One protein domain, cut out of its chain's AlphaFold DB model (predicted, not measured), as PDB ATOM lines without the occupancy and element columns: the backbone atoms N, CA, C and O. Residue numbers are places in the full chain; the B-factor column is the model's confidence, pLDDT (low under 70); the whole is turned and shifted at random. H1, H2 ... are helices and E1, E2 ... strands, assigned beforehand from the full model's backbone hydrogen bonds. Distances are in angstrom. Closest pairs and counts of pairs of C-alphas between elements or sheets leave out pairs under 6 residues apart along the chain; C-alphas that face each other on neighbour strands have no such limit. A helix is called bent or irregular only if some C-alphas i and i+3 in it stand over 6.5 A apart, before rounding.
ATOM      1  N   VAL A 280      21.368 -43.638 -40.938       97.50
ATOM      2  CA  VAL A 280      20.417 -44.125 -39.933       97.50
ATOM      3  C   VAL A 280      19.002 -43.624 -40.211       97.50
ATOM      4  O   VAL A 280      18.758 -42.418 -40.264       97.50
ATOM      5  N   VAL A 281      18.046 -44.553 -40.250       96.88
ATOM      6  CA  VAL A 281      16.608 -44.266 -40.320       96.88
ATOM      7  C   VAL A 281      15.916 -44.831 -39.082       96.88
ATOM      8  O   VAL A 281      16.075 -46.008 -38.755       96.88
ATOM      9  N   ILE A 282      15.142 -43.993 -38.384       95.56
ATOM     10  CA  ILE A 282      14.336 -44.382 -37.216       95.56
ATOM     11  C   ILE A 282      12.886 -43.970 -37.466       95.56
ATOM     12  O   ILE A 282      12.594 -42.779 -37.580       95.56
ATOM     13  N   ASP A 283      11.967 -44.934 -37.481       93.81
ATOM     14  CA  ASP A 283      10.529 -44.667 -37.526       93.81
ATOM     15  C   ASP A 283      10.015 -44.276 -36.130       93.81
ATOM     16  O   ASP A 283       9.518 -45.085 -35.336       93.81
ATOM     17  N   THR A 284      10.150 -42.989 -35.809       91.12
ATOM     18  CA  THR A 284       9.696 -42.430 -34.529       91.12
ATOM     19  C   THR A 284       8.179 -42.460 -34.366       91.12
ATOM     20  O   THR A 284       7.691 -42.453 -33.234       91.12
ATOM     21  N   ALA A 285       7.421 -42.485 -35.469       88.00
ATOM     22  CA  ALA A 285       5.962 -42.538 -35.431       88.00
ATOM     23  C   ALA A 285       5.487 -43.928 -34.992       88.00
ATOM     24  O   ALA A 285       4.619 -44.042 -34.120       88.00
ATOM     25  N   MET A 286       6.117 -44.986 -35.508       85.12
ATOM     26  CA  MET A 286       5.826 -46.358 -35.105       85.12
ATOM     27  C   MET A 286       6.127 -46.581 -33.616       85.12
ATOM     28  O   MET A 286       5.279 -47.115 -32.899       85.12
ATOM     29  N   ILE A 287       7.260 -46.075 -33.112       85.56
ATOM     30  CA  ILE A 287       7.618 -46.123 -31.679       85.56
ATOM     31  C   ILE A 287       6.624 -45.320 -30.820       85.56
ATOM     32  O   ILE A 287       6.219 -45.755 -29.733       85.56
ATOM     33  N   ALA A 288       6.214 -44.137 -31.289       82.44
ATOM     34  CA  ALA A 288       5.267 -43.279 -30.586       82.44
ATOM     35  C   ALA A 288       3.855 -43.883 -30.528       82.44
ATOM     36  O   ALA A 288       3.158 -43.682 -29.535       82.44
ATOM     37  N   SER A 289       3.450 -44.673 -31.523       75.25
ATOM     38  CA  SER A 289       2.126 -45.307 -31.567       75.25
ATOM     39  C   SER A 289       1.934 -46.469 -30.575       75.25
ATOM     40  O   SER A 289       0.809 -46.931 -30.378       75.25
ATOM     41  N   GLU A 290       3.008 -46.922 -29.918       71.12
ATOM     42  CA  GLU A 290       2.995 -48.092 -29.039       71.12
ATOM     43  C   GLU A 290       2.245 -47.852 -27.715       71.12
ATOM     44  O   GLU A 290       2.603 -46.969 -26.928       71.12
ATOM     45  N   LYS A 291       1.225 -48.677 -27.428       65.81
ATOM     46  CA  LYS A 291       0.429 -48.627 -26.188       65.81
ATOM     47  C   LYS A 291       0.835 -49.761 -25.239       65.81
ATOM     48  O   LYS A 291       0.333 -50.873 -25.327       65.81
ATOM     49  N   MET A 292       1.683 -49.456 -24.256       57.53
ATOM     50  CA  MET A 292       2.254 -50.429 -23.299       57.53
ATOM     51  C   MET A 292       1.263 -51.045 -22.279       57.53
ATOM     52  O   MET A 292       1.673 -51.899 -21.494       57.53
ATOM     53  N   ASN A 293      -0.014 -50.633 -22.260       49.22
ATOM     54  CA  ASN A 293      -0.951 -50.901 -21.151       49.22
ATOM     55  C   ASN A 293      -2.152 -51.804 -21.478       49.22
ATOM     56  O   ASN A 293      -3.073 -51.898 -20.672       49.22
ATOM     57  N   SER A 294      -2.172 -52.497 -22.612       41.91
ATOM     58  CA  SER A 294      -3.284 -53.395 -22.923       41.91
ATOM     59  C   SER A 294      -2.779 -54.696 -23.518       41.91
ATOM     60  O   SER A 294      -2.076 -54.692 -24.524       41.91
ATOM     61  N   SER A 295      -3.173 -55.807 -22.899       42.97
ATOM     62  CA  SER A 295      -3.205 -57.140 -23.494       42.97
ATOM     63  C   SER A 295      -4.064 -57.107 -24.761       42.97
ATOM     64  O   SER A 295      -5.260 -57.381 -24.723       42.97
ATOM     65  N   VAL A 296      -3.460 -56.701 -25.874       38.78
ATOM     66  CA  VAL A 296      -4.053 -56.700 -27.210       38.78
ATOM     67  C   VAL A 296      -3.130 -57.516 -28.102       38.78
ATOM     68  O   VAL A 296      -1.914 -57.336 -28.078       38.78
ATOM     69  N   LYS A 297      -3.724 -58.451 -28.846       45.41
ATOM     70  CA  LYS A 297      -3.056 -59.259 -29.868       45.41
ATOM     71  C   LYS A 297      -2.525 -58.331 -30.966       45.41
ATOM     72  O   LYS A 297      -3.311 -57.669 -31.637       45.41
ATOM     73  N   VAL A 298      -1.206 -58.275 -31.121       51.78
ATOM     74  CA  VAL A 298      -0.499 -57.534 -32.173       51.78
ATOM     75  C   VAL A 298       0.381 -58.555 -32.884       51.78
ATOM     76  O   VAL A 298       1.523 -58.737 -32.506       51.78
ATOM     77  N   GLU A 299      -0.171 -59.304 -33.839       55.38
ATOM     78  CA  GLU A 299       0.589 -60.352 -34.550       55.38
ATOM     79  C   GLU A 299       1.138 -59.860 -35.906       55.38
ATOM     80  O   GLU A 299       2.153 -60.367 -36.373       55.38
ATOM     81  N   GLU A 300       0.566 -58.807 -36.510       52.47
ATOM     82  CA  GLU A 300       1.001 -58.313 -37.834       52.47
ATOM     83  C   GLU A 300       2.075 -57.209 -37.794       52.47
ATOM     84  O   GLU A 300       2.876 -57.098 -38.722       52.47
ATOM     85  N   LYS A 301       2.158 -56.400 -36.725       61.03
ATOM     86  CA  LYS A 301       3.174 -55.327 -36.619       61.03
ATOM     87  C   LYS A 301       4.549 -55.816 -36.163       61.03
ATOM     88  O   LYS A 301       5.526 -55.089 -36.323       61.03
ATOM     89  N   ASP A 302       4.640 -57.041 -35.652       65.56
ATOM     90  CA  ASP A 302       5.828 -57.572 -34.974       65.56
ATOM     91  C   ASP A 302       7.084 -57.628 -35.861       65.56
ATOM     92  O   ASP A 302       8.207 -57.580 -35.346       65.56
ATOM     93  N   ASN A 303       6.908 -57.700 -37.184       76.12
ATOM     94  CA  ASN A 303       7.996 -57.863 -38.147       76.12
ATOM     95  C   ASN A 303       8.398 -56.593 -38.913       76.12
ATOM     96  O   ASN A 303       9.381 -56.653 -39.653       76.12
ATOM     97  N   ALA A 304       7.691 -55.473 -38.751       87.44
ATOM     98  CA  ALA A 304       8.036 -54.235 -39.447       87.44
ATOM     99  C   ALA A 304       9.340 -53.623 -38.901       87.44
ATOM    100  O   ALA A 304       9.596 -53.646 -37.692       87.44
ATOM    101  N   VAL A 305      10.171 -53.104 -39.812       92.19
ATOM    102  CA  VAL A 305      11.468 -52.483 -39.507       92.19
ATOM    103  C   VAL A 305      11.234 -51.093 -38.923       92.19
ATOM    104  O   VAL A 305      10.611 -50.245 -39.552       92.19
ATOM    105  N   VAL A 306      11.737 -50.870 -37.710       93.00
ATOM    106  CA  VAL A 306      11.614 -49.604 -36.966       93.00
ATOM    107  C   VAL A 306      12.912 -48.807 -37.007       93.00
ATOM    108  O   VAL A 306      12.895 -47.579 -37.007       93.00
ATOM    109  N   VAL A 307      14.047 -49.500 -37.015       96.50
ATOM    110  CA  VAL A 307      15.373 -48.897 -37.161       96.50
ATOM    111  C   VAL A 307      16.080 -49.598 -38.304       96.50
ATOM    112  O   VAL A 307      16.125 -50.827 -38.311       96.50
ATOM    113  N   SER A 308      16.659 -48.826 -39.216       97.12
ATOM    114  CA  SER A 308      17.538 -49.318 -40.275       97.12
ATOM    115  C   SER A 308      18.864 -48.561 -40.234       97.12
ATOM    116  O   SER A 308      18.885 -47.332 -40.147       97.12
ATOM    117  N   ILE A 309      19.968 -49.306 -40.257       97.25
ATOM    118  CA  ILE A 309      21.338 -48.799 -40.356       97.25
ATOM    119  C   ILE A 309      22.025 -49.568 -41.498       97.25
ATOM    120  O   ILE A 309      22.738 -50.548 -41.245       97.25
ATOM    121  N   PRO A 310      21.796 -49.177 -42.767       95.88
ATOM    122  CA  PRO A 310      22.204 -49.960 -43.936       95.88
ATOM    123  C   PRO A 310      23.706 -50.246 -43.985       95.88
ATOM    124  O   PRO A 310      24.123 -51.362 -44.284       95.88
ATOM    125  N   LYS A 311      24.532 -49.262 -43.610       95.50
ATOM    126  CA  LYS A 311      26.000 -49.381 -43.609       95.50
ATOM    127  C   LYS A 311      26.540 -50.398 -42.601       95.50
ATOM    128  O   LYS A 311      27.669 -50.845 -42.755       95.50
ATOM    129  N   LEU A 312      25.746 -50.764 -41.596       94.44
ATOM    130  CA  LEU A 312      26.079 -51.806 -40.620       94.44
ATOM    131  C   LEU A 312      25.319 -53.114 -40.871       94.44
ATOM    132  O   LEU A 312      25.444 -54.040 -40.072       94.44
ATOM    133  N   ASN A 313      24.521 -53.189 -41.944       95.19
ATOM    134  CA  ASN A 313      23.599 -54.293 -42.207       95.19
ATOM    135  C   ASN A 313      22.740 -54.638 -40.971       95.19
ATOM    136  O   ASN A 313      22.612 -55.800 -40.574       95.19
ATOM    137  N   LEU A 314      22.219 -53.603 -40.303       94.69
ATOM    138  CA  LEU A 314      21.518 -53.739 -39.032       94.69
ATOM    139  C   LEU A 314      20.106 -53.173 -39.131       94.69
ATOM    140  O   LEU A 314      19.901 -52.005 -39.454       94.69
ATOM    141  N   GLU A 315      19.136 -54.012 -38.783       95.81
ATOM    142  CA  GLU A 315      17.725 -53.655 -38.716       95.81
ATOM    143  C   GLU A 315      17.135 -54.104 -37.385       95.81
ATOM    144  O   GLU A 315      17.392 -55.222 -36.925       95.81
ATOM    145  N   TRP A 316      16.323 -53.249 -36.762       94.38
ATOM    146  CA  TRP A 316      15.529 -53.626 -35.594       94.38
ATOM    147  C   TRP A 316      14.062 -53.632 -35.944       94.38
ATOM    148  O   TRP A 316      13.509 -52.624 -36.392       94.38
ATOM    149  N   LYS A 317      13.423 -54.766 -35.675       92.56
ATOM    150  CA  LYS A 317      11.989 -54.916 -35.861       92.56
ATOM    151  C   LYS A 317      11.240 -54.408 -34.643       92.56
ATOM    152  O   LYS A 317      11.776 -54.340 -33.533       92.56
ATOM    153  N   HIS A 318       9.966 -54.110 -34.833       87.88
ATOM    154  CA  HIS A 318       9.074 -53.672 -33.763       87.88
ATOM    155  C   HIS A 318       9.083 -54.615 -32.552       87.88
ATOM    156  O   HIS A 318       9.280 -54.159 -31.423       87.88
ATOM    157  N   ASN A 319       9.029 -55.933 -32.767       85.44
ATOM    158  CA  ASN A 319       9.102 -56.905 -31.673       85.44
ATOM    159  C   ASN A 319      10.445 -56.860 -30.913       85.44
ATOM    160  O   ASN A 319      10.490 -57.097 -29.702       85.44
ATOM    161  N   ASP A 320      11.557 -56.513 -31.567       89.06
ATOM    162  CA  ASP A 320      12.845 -56.352 -30.882       89.06
ATOM    163  C   ASP A 320      12.817 -55.157 -29.927       89.06
ATOM    164  O   ASP A 320      13.281 -55.260 -28.786       89.06
ATOM    165  N   ILE A 321      12.189 -54.056 -30.347       89.12
ATOM    166  CA  ILE A 321      11.961 -52.879 -29.502       89.12
ATOM    167  C   ILE A 321      11.055 -53.231 -28.313       89.12
ATOM    168  O   ILE A 321      11.384 -52.910 -27.168       89.12
ATOM    169  N   LEU A 322       9.970 -53.980 -28.535       85.25
ATOM    170  CA  LEU A 322       9.091 -54.441 -27.453       85.25
ATOM    171  C   LEU A 322       9.820 -55.333 -26.445       85.25
ATOM    172  O   LEU A 322       9.649 -55.177 -25.231       85.25
ATOM    173  N   LYS A 323      10.664 -56.257 -26.919       87.00
ATOM    174  CA  LYS A 323      11.503 -57.098 -26.051       87.00
ATOM    175  C   LYS A 323      12.461 -56.255 -25.212       87.00
ATOM    176  O   LYS A 323      12.682 -56.597 -24.051       87.00
ATOM    177  N   LYS A 324      13.015 -55.169 -25.761       87.19
ATOM    178  CA  LYS A 324      13.857 -54.224 -25.009       87.19
ATOM    179  C   LYS A 324      13.046 -53.491 -23.938       87.19
ATOM    180  O   LYS A 324      13.452 -53.490 -22.778       87.19
ATOM    181  N   PHE A 325      11.868 -52.965 -24.270       87.94
ATOM    182  CA  PHE A 325      11.009 -52.268 -23.305       87.94
ATOM    183  C   PHE A 325      10.538 -53.162 -22.151       87.94
ATOM    184  O   PHE A 325      10.532 -52.732 -20.999       87.94
ATOM    185  N   LYS A 326      10.240 -54.441 -22.414       85.44
ATOM    186  CA  LYS A 326       9.884 -55.418 -21.367       85.44
ATOM    187  C   LYS A 326      11.015 -55.683 -20.363       85.44
ATOM    188  O   LYS A 326      10.734 -56.116 -19.248       85.44
ATOM    189  N   LYS A 327      12.276 -55.432 -20.738       85.56
ATOM    190  CA  LYS A 327      13.451 -55.594 -19.863       85.56
ATOM    191  C   LYS A 327      13.713 -54.382 -18.966       85.56
ATOM    192  O   LYS A 327      14.551 -54.480 -18.072       85.56
ATOM    193  N   ILE A 328      13.016 -53.264 -19.175       84.44
ATOM    194  CA  ILE A 328      13.165 -52.068 -18.342       84.44
ATOM    195  C   ILE A 328      12.625 -52.357 -16.927       84.44
ATOM    196  O   ILE A 328      11.546 -52.959 -16.790       84.44
ATOM    197  N   PRO A 329      13.349 -51.955 -15.861       82.50
ATOM    198  CA  PRO A 329      12.918 -52.176 -14.486       82.50
ATOM    199  C   PRO A 329      11.485 -51.678 -14.232       82.50
ATOM    200  O   PRO A 329      11.106 -50.629 -14.751       82.50
ATOM    201  N   PRO A 330      10.674 -52.379 -13.407       77.88
ATOM    202  CA  PRO A 330       9.285 -51.993 -13.135       77.88
ATOM    203  C   PRO A 330       9.096 -50.525 -12.732       77.88
ATOM    204  O   PRO A 330       8.109 -49.913 -13.122       77.88
ATOM    205  N   GLN A 331      10.057 -49.966 -11.994       81.56
ATOM    206  CA  GLN A 331      10.041 -48.582 -11.514       81.56
ATOM    207  C   GLN A 331      10.149 -47.559 -12.656       81.56
ATOM    208  O   GLN A 331       9.533 -46.502 -12.597       81.56
ATOM    209  N   GLU A 332      10.878 -47.888 -13.724       80.25
ATOM    210  CA  GLU A 332      11.071 -47.021 -14.893       80.25
ATOM    211  C   GLU A 332      10.004 -47.243 -15.975       80.25
ATOM    212  O   GLU A 332       9.842 -46.419 -16.876       80.25
ATOM    213  N   ARG A 333       9.228 -48.335 -15.887       81.12
ATOM    214  CA  ARG A 333       8.194 -48.664 -16.879       81.12
ATOM    215  C   ARG A 333       7.051 -47.653 -16.931       81.12
ATOM    216  O   ARG A 333       6.450 -47.514 -17.989       81.12
ATOM    217  N   GLN A 334       6.769 -46.911 -15.857       81.81
ATOM    218  CA  GLN A 334       5.744 -45.856 -15.890       81.81
ATOM    219  C   GLN A 334       6.082 -44.771 -16.926       81.81
ATOM    220  O   GLN A 334       5.201 -44.296 -17.644       81.81
ATOM    221  N   SER A 335       7.366 -44.439 -17.069       84.62
ATOM    222  CA  SER A 335       7.850 -43.458 -18.043       84.62
ATOM    223  C   SER A 335       7.659 -43.916 -19.492       84.62
ATOM    224  O   SER A 335       7.588 -43.074 -20.384       84.62
ATOM    225  N   LEU A 336       7.500 -45.226 -19.744       83.75
ATOM    226  CA  LEU A 336       7.206 -45.760 -21.079       83.75
ATOM    227  C   LEU A 336       5.820 -45.380 -21.593       83.75
ATOM    228  O   LEU A 336       5.562 -45.625 -22.765       83.75
ATOM    229  N   ALA A 337       4.944 -44.776 -20.784       82.75
ATOM    230  CA  ALA A 337       3.718 -44.159 -21.288       82.75
ATOM    231  C   ALA A 337       4.017 -42.941 -22.187       82.75
ATOM    232  O   ALA A 337       3.300 -42.705 -23.160       82.75
ATOM    233  N   ASN A 338       5.112 -42.219 -21.927       87.88
ATOM    234  CA  ASN A 338       5.535 -41.061 -22.710       87.88
ATOM    235  C   ASN A 338       6.237 -41.498 -24.015       87.88
ATOM    236  O   ASN A 338       7.250 -42.202 -23.985       87.88
ATOM    237  N   SER A 339       5.715 -41.058 -25.166       87.38
ATOM    238  CA  SER A 339       6.280 -41.343 -26.496       87.38
ATOM    239  C   SER A 339       7.703 -40.823 -26.676       87.38
ATOM    240  O   SER A 339       8.538 -41.517 -27.254       87.38
ATOM    241  N   ASP A 340       8.015 -39.650 -26.130       89.69
ATOM    242  CA  ASP A 340       9.346 -39.051 -26.241       89.69
ATOM    243  C   ASP A 340      10.373 -39.872 -25.474       89.69
ATOM    244  O   ASP A 340      11.519 -40.010 -25.900       89.69
ATOM    245  N   PHE A 341       9.963 -40.454 -24.347       89.19
ATOM    246  CA  PHE A 341      10.820 -41.337 -23.571       89.19
ATOM    247  C   PHE A 341      11.128 -42.631 -24.337       89.19
ATOM    248  O   PHE A 341      12.290 -43.034 -24.402       89.19
ATOM    249  N   ARG A 342      10.125 -43.234 -24.998       90.12
ATOM    250  CA  ARG A 342      10.331 -44.400 -25.879       90.12
ATOM    251  C   ARG A 342      11.300 -44.077 -27.021       90.12
ATOM    252  O   ARG A 342      12.266 -44.812 -27.217       90.12
ATOM    253  N   ASN A 343      11.093 -42.953 -27.711       91.94
ATOM    254  CA  ASN A 343      11.975 -42.496 -28.791       91.94
ATOM    255  C   ASN A 343      13.408 -42.239 -28.306       91.94
ATOM    256  O   ASN A 343      14.358 -42.664 -28.957       91.94
ATOM    257  N   LYS A 344      13.582 -41.612 -27.136       92.38
ATOM    258  CA  LYS A 344      14.907 -41.382 -26.536       92.38
ATOM    259  C   LYS A 344      15.647 -42.681 -26.226       92.38
ATOM    260  O   LYS A 344      16.847 -42.750 -26.469       92.38
ATOM    261  N   ILE A 345      14.959 -43.706 -25.721       91.81
ATOM    262  CA  ILE A 345      15.577 -45.013 -25.459       91.81
ATOM    263  C   ILE A 345      16.071 -45.644 -26.759       91.81
ATOM    264  O   ILE A 345      17.225 -46.062 -26.824       91.81
ATOM    265  N   VAL A 346      15.220 -45.693 -27.790       94.25
ATOM    266  CA  VAL A 346      15.599 -46.288 -29.079       94.25
ATOM    267  C   VAL A 346      16.752 -45.511 -29.704       94.25
ATOM    268  O   VAL A 346      17.736 -46.123 -30.107       94.25
ATOM    269  N   ARG A 347      16.682 -44.175 -29.709       95.00
ATOM    270  CA  ARG A 347      17.755 -43.317 -30.219       95.00
ATOM    271  C   ARG A 347      19.079 -43.553 -29.492       95.00
ATOM    272  O   ARG A 347      20.083 -43.765 -30.156       95.00
ATOM    273  N   ARG A 348      19.080 -43.590 -28.157       94.50
ATOM    274  CA  ARG A 348      20.284 -43.877 -27.360       94.50
ATOM    275  C   ARG A 348      20.870 -45.249 -27.698       94.50
ATOM    276  O   ARG A 348      22.082 -45.404 -27.794       94.50
ATOM    277  N   ASP A 349      20.022 -46.263 -27.849       94.75
ATOM    278  CA  ASP A 349      20.489 -47.592 -28.233       94.75
ATOM    279  C   ASP A 349      21.125 -47.567 -29.634       94.75
ATOM    280  O   ASP A 349      22.142 -48.224 -29.831       94.75
ATOM    281  N   VAL A 350      20.554 -46.820 -30.588       96.88
ATOM    282  CA  VAL A 350      21.146 -46.630 -31.925       96.88
ATOM    283  C   VAL A 350      22.489 -45.920 -31.821       96.88
ATOM    284  O   VAL A 350      23.472 -46.413 -32.356       96.88
ATOM    285  N   GLU A 351      22.560 -44.812 -31.085       96.06
ATOM    286  CA  GLU A 351      23.801 -44.068 -30.845       96.06
ATOM    287  C   GLU A 351      24.899 -44.979 -30.273       96.06
ATOM    288  O   GLU A 351      26.036 -44.920 -30.729       96.06
ATOM    289  N   ASN A 352      24.564 -45.903 -29.366       96.25
ATOM    290  CA  ASN A 352      25.520 -46.891 -28.855       96.25
ATOM    291  C   ASN A 352      26.048 -47.855 -29.933       96.25
ATOM    292  O   ASN A 352      27.213 -48.246 -29.859       96.25
ATOM    293  N   GLU A 353      25.227 -48.250 -30.911       97.06
ATOM    294  CA  GLU A 353      25.679 -49.066 -32.048       97.06
ATOM    295  C   GLU A 353      26.610 -48.278 -32.972       97.06
ATOM    296  O   GLU A 353      27.630 -48.800 -33.414       97.06
ATOM    297  N   LEU A 354      26.294 -47.005 -33.227       97.75
ATOM    298  CA  LEU A 354      27.125 -46.149 -34.072       97.75
ATOM    299  C   LEU A 354      28.472 -45.845 -33.422       97.75
ATOM    300  O   LEU A 354      29.499 -45.890 -34.094       97.75
ATOM    301  N   VAL A 355      28.464 -45.550 -32.118       97.50
ATOM    302  CA  VAL A 355      29.685 -45.369 -31.326       97.50
ATOM    303  C   VAL A 355      30.529 -46.627 -31.383       97.50
ATOM    304  O   VAL A 355      31.726 -46.527 -31.608       97.50
ATOM    305  N   TYR A 356      29.918 -47.800 -31.220       97.50
ATOM    306  CA  TYR A 356      30.644 -49.059 -31.295       97.50
ATOM    307  C   TYR A 356      31.306 -49.244 -32.662       97.50
ATOM    308  O   TYR A 356      32.498 -49.519 -32.726       97.50
ATOM    309  N   ALA A 357      30.564 -49.035 -33.752       97.56
ATOM    310  CA  ALA A 357      31.108 -49.155 -35.101       97.56
ATOM    311  C   ALA A 357      32.249 -48.158 -35.366       97.56
ATOM    312  O   ALA A 357      33.303 -48.544 -35.860       97.56
ATOM    313  N   ASP A 358      32.075 -46.889 -34.984       97.50
ATOM    314  CA  ASP A 358      33.136 -45.883 -35.107       97.50
ATOM    315  C   ASP A 358      34.341 -46.196 -34.212       97.50
ATOM    316  O   ASP A 358      35.479 -45.905 -34.575       97.50
ATOM    317  N   ALA A 359      34.106 -46.820 -33.056       97.44
ATOM    318  CA  ALA A 359      35.169 -47.228 -32.161       97.44
ATOM    319  C   ALA A 359      36.028 -48.351 -32.755       97.44
ATOM    320  O   ALA A 359      37.250 -48.295 -32.626       97.44
ATOM    321  N   LEU A 360      35.404 -49.319 -33.436       96.81
ATOM    322  CA  LEU A 360      36.110 -50.365 -34.179       96.81
ATOM    323  C   LEU A 360      36.924 -49.786 -35.337       96.81
ATOM    324  O   LEU A 360      38.087 -50.127 -35.506       96.81
ATOM    325  N   GLU A 361      36.350 -48.866 -36.117       96.62
ATOM    326  CA  GLU A 361      37.082 -48.228 -37.221       96.62
ATOM    327  C   GLU A 361      38.331 -47.468 -36.748       96.62
ATOM    328  O   GLU A 361      39.306 -47.348 -37.488       96.62
ATOM    329  N   LYS A 362      38.309 -46.962 -35.512       96.50
ATOM    330  CA  LYS A 362      39.438 -46.271 -34.877       96.50
ATOM    331  C   LYS A 362      40.366 -47.196 -34.080       96.50
ATOM    332  O   LYS A 362      41.317 -46.702 -33.477       96.50
ATOM    333  N   GLY A 363      40.103 -48.505 -34.056       96.81
ATOM    334  CA  GLY A 363      40.927 -49.504 -33.371       96.81
ATOM    335  C   GLY A 363      40.855 -49.449 -31.842       96.81
ATOM    336  O   GLY A 363      41.803 -49.839 -31.162       96.81
TER     337      GLY A 363
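This is residues 280 to 363 of the 666 residues of the protein "PpiC domain-containing protein" of Candidatus Cloacimonetes bacterium (UniProt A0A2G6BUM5). One long helix, H4, makes the longest axis, and a short hairpin of two strands, E1 and E2, runs roughly along it with E1 nearer to the helix; H2 crosses from the end of the hairpin toward the first half of H4. The short helices H1 and H3 lie at the end where H4 begins, a wide loop of residues 289 to 304 swings out there, and at the other end residues 358 to 363, of which 358 to 361 belong to H4, stick out. The printed part has 84 residues with four named helices and two named strands, in the order H1, E1, E2, H2, H3, H4; the sheet, in the order E1 - E2, is antiparallel, and the class is mostly helix. The whole is only just compact, close to loose, with a radius of gyration of the C-alphas of 13.8 A, and only just elongated, spanning 45 by 29 by 19 A.

Near the first printed residue, residues 281 to 282 form a short antiparallel pairing with residues 307 to 308 of E1, which is residues 305 to 309. H1, residues 284 to 288, comes closest to E1 at the C-alphas of Met 286 and Val 306, 6.9 A apart. H1 touches H4, residues 339 to 361, which meets it with residues 339 to 343 alone; the closest C-alphas are those of Ala 288 and Ser 339, 4.6 A apart. E1 and E2, residues 314 to 317, form a hairpin, antiparallel at 169 degrees between their directions. Across this pair N 306 and O 316 are 2.8 A apart and N 316 and O 307 are 2.9 A apart, both within hydrogen-bond range. E1 and H4 are near each other, with 8 pairs of C-alphas within 10 A, while E2 and H4 are apart. H2, residues 318 to 326, has its closest C-alpha to E1 at His 318, 5.8 A from that of Val 306. H2 and H4 are close but not clearly touching, about perpendicular at 77 degrees, and their closest C-alphas, of Ile 321 and Val 346, are 7.5 A apart. H3, residues 333 to 337, is close to H4 but not clearly touching it; the closest C-alphas are those of Leu 336 and Arg 342, 5.9 A apart. In H1, H2 and H4 every O i to N i+4 pair is within hydrogen-bond range; in H3 it is 0 of 1, beside 2 of 2 O i to N i+3 pairs.

H1 begins at C-alpha 284, (9.696, -42.430, -34.529). E1 measures 10.6 A from first to last C-alpha and E2 measures 10.1 A. H2 is 12.5 A long, starting at C-alpha 318, (9.074, -53.672, -33.763). H1 and H3 are short, 6.0 A and 7.7 A; H3 is neither bent nor irregular, but only just: C-alphas 334 and 337 are 6.0 A apart. H4 is 33.3 A long and ends at C-alpha 361, (37.082, -48.228, -37.221).

The two C-alphas farthest apart, of Val 296 and Gly 363, are 46.0 A from each other. The printed part has no cut. The link from H1 to E1, 16 residues, is long, and that from H2 to H3, 6 residues, is short; the links from E1 to E2, from E2 to H2 and from H3 to H4 are tight. The mean pLDDT of the printed part is 85.0, and the model's confidence is low, under 70, in residues 291 to 302, within the long link.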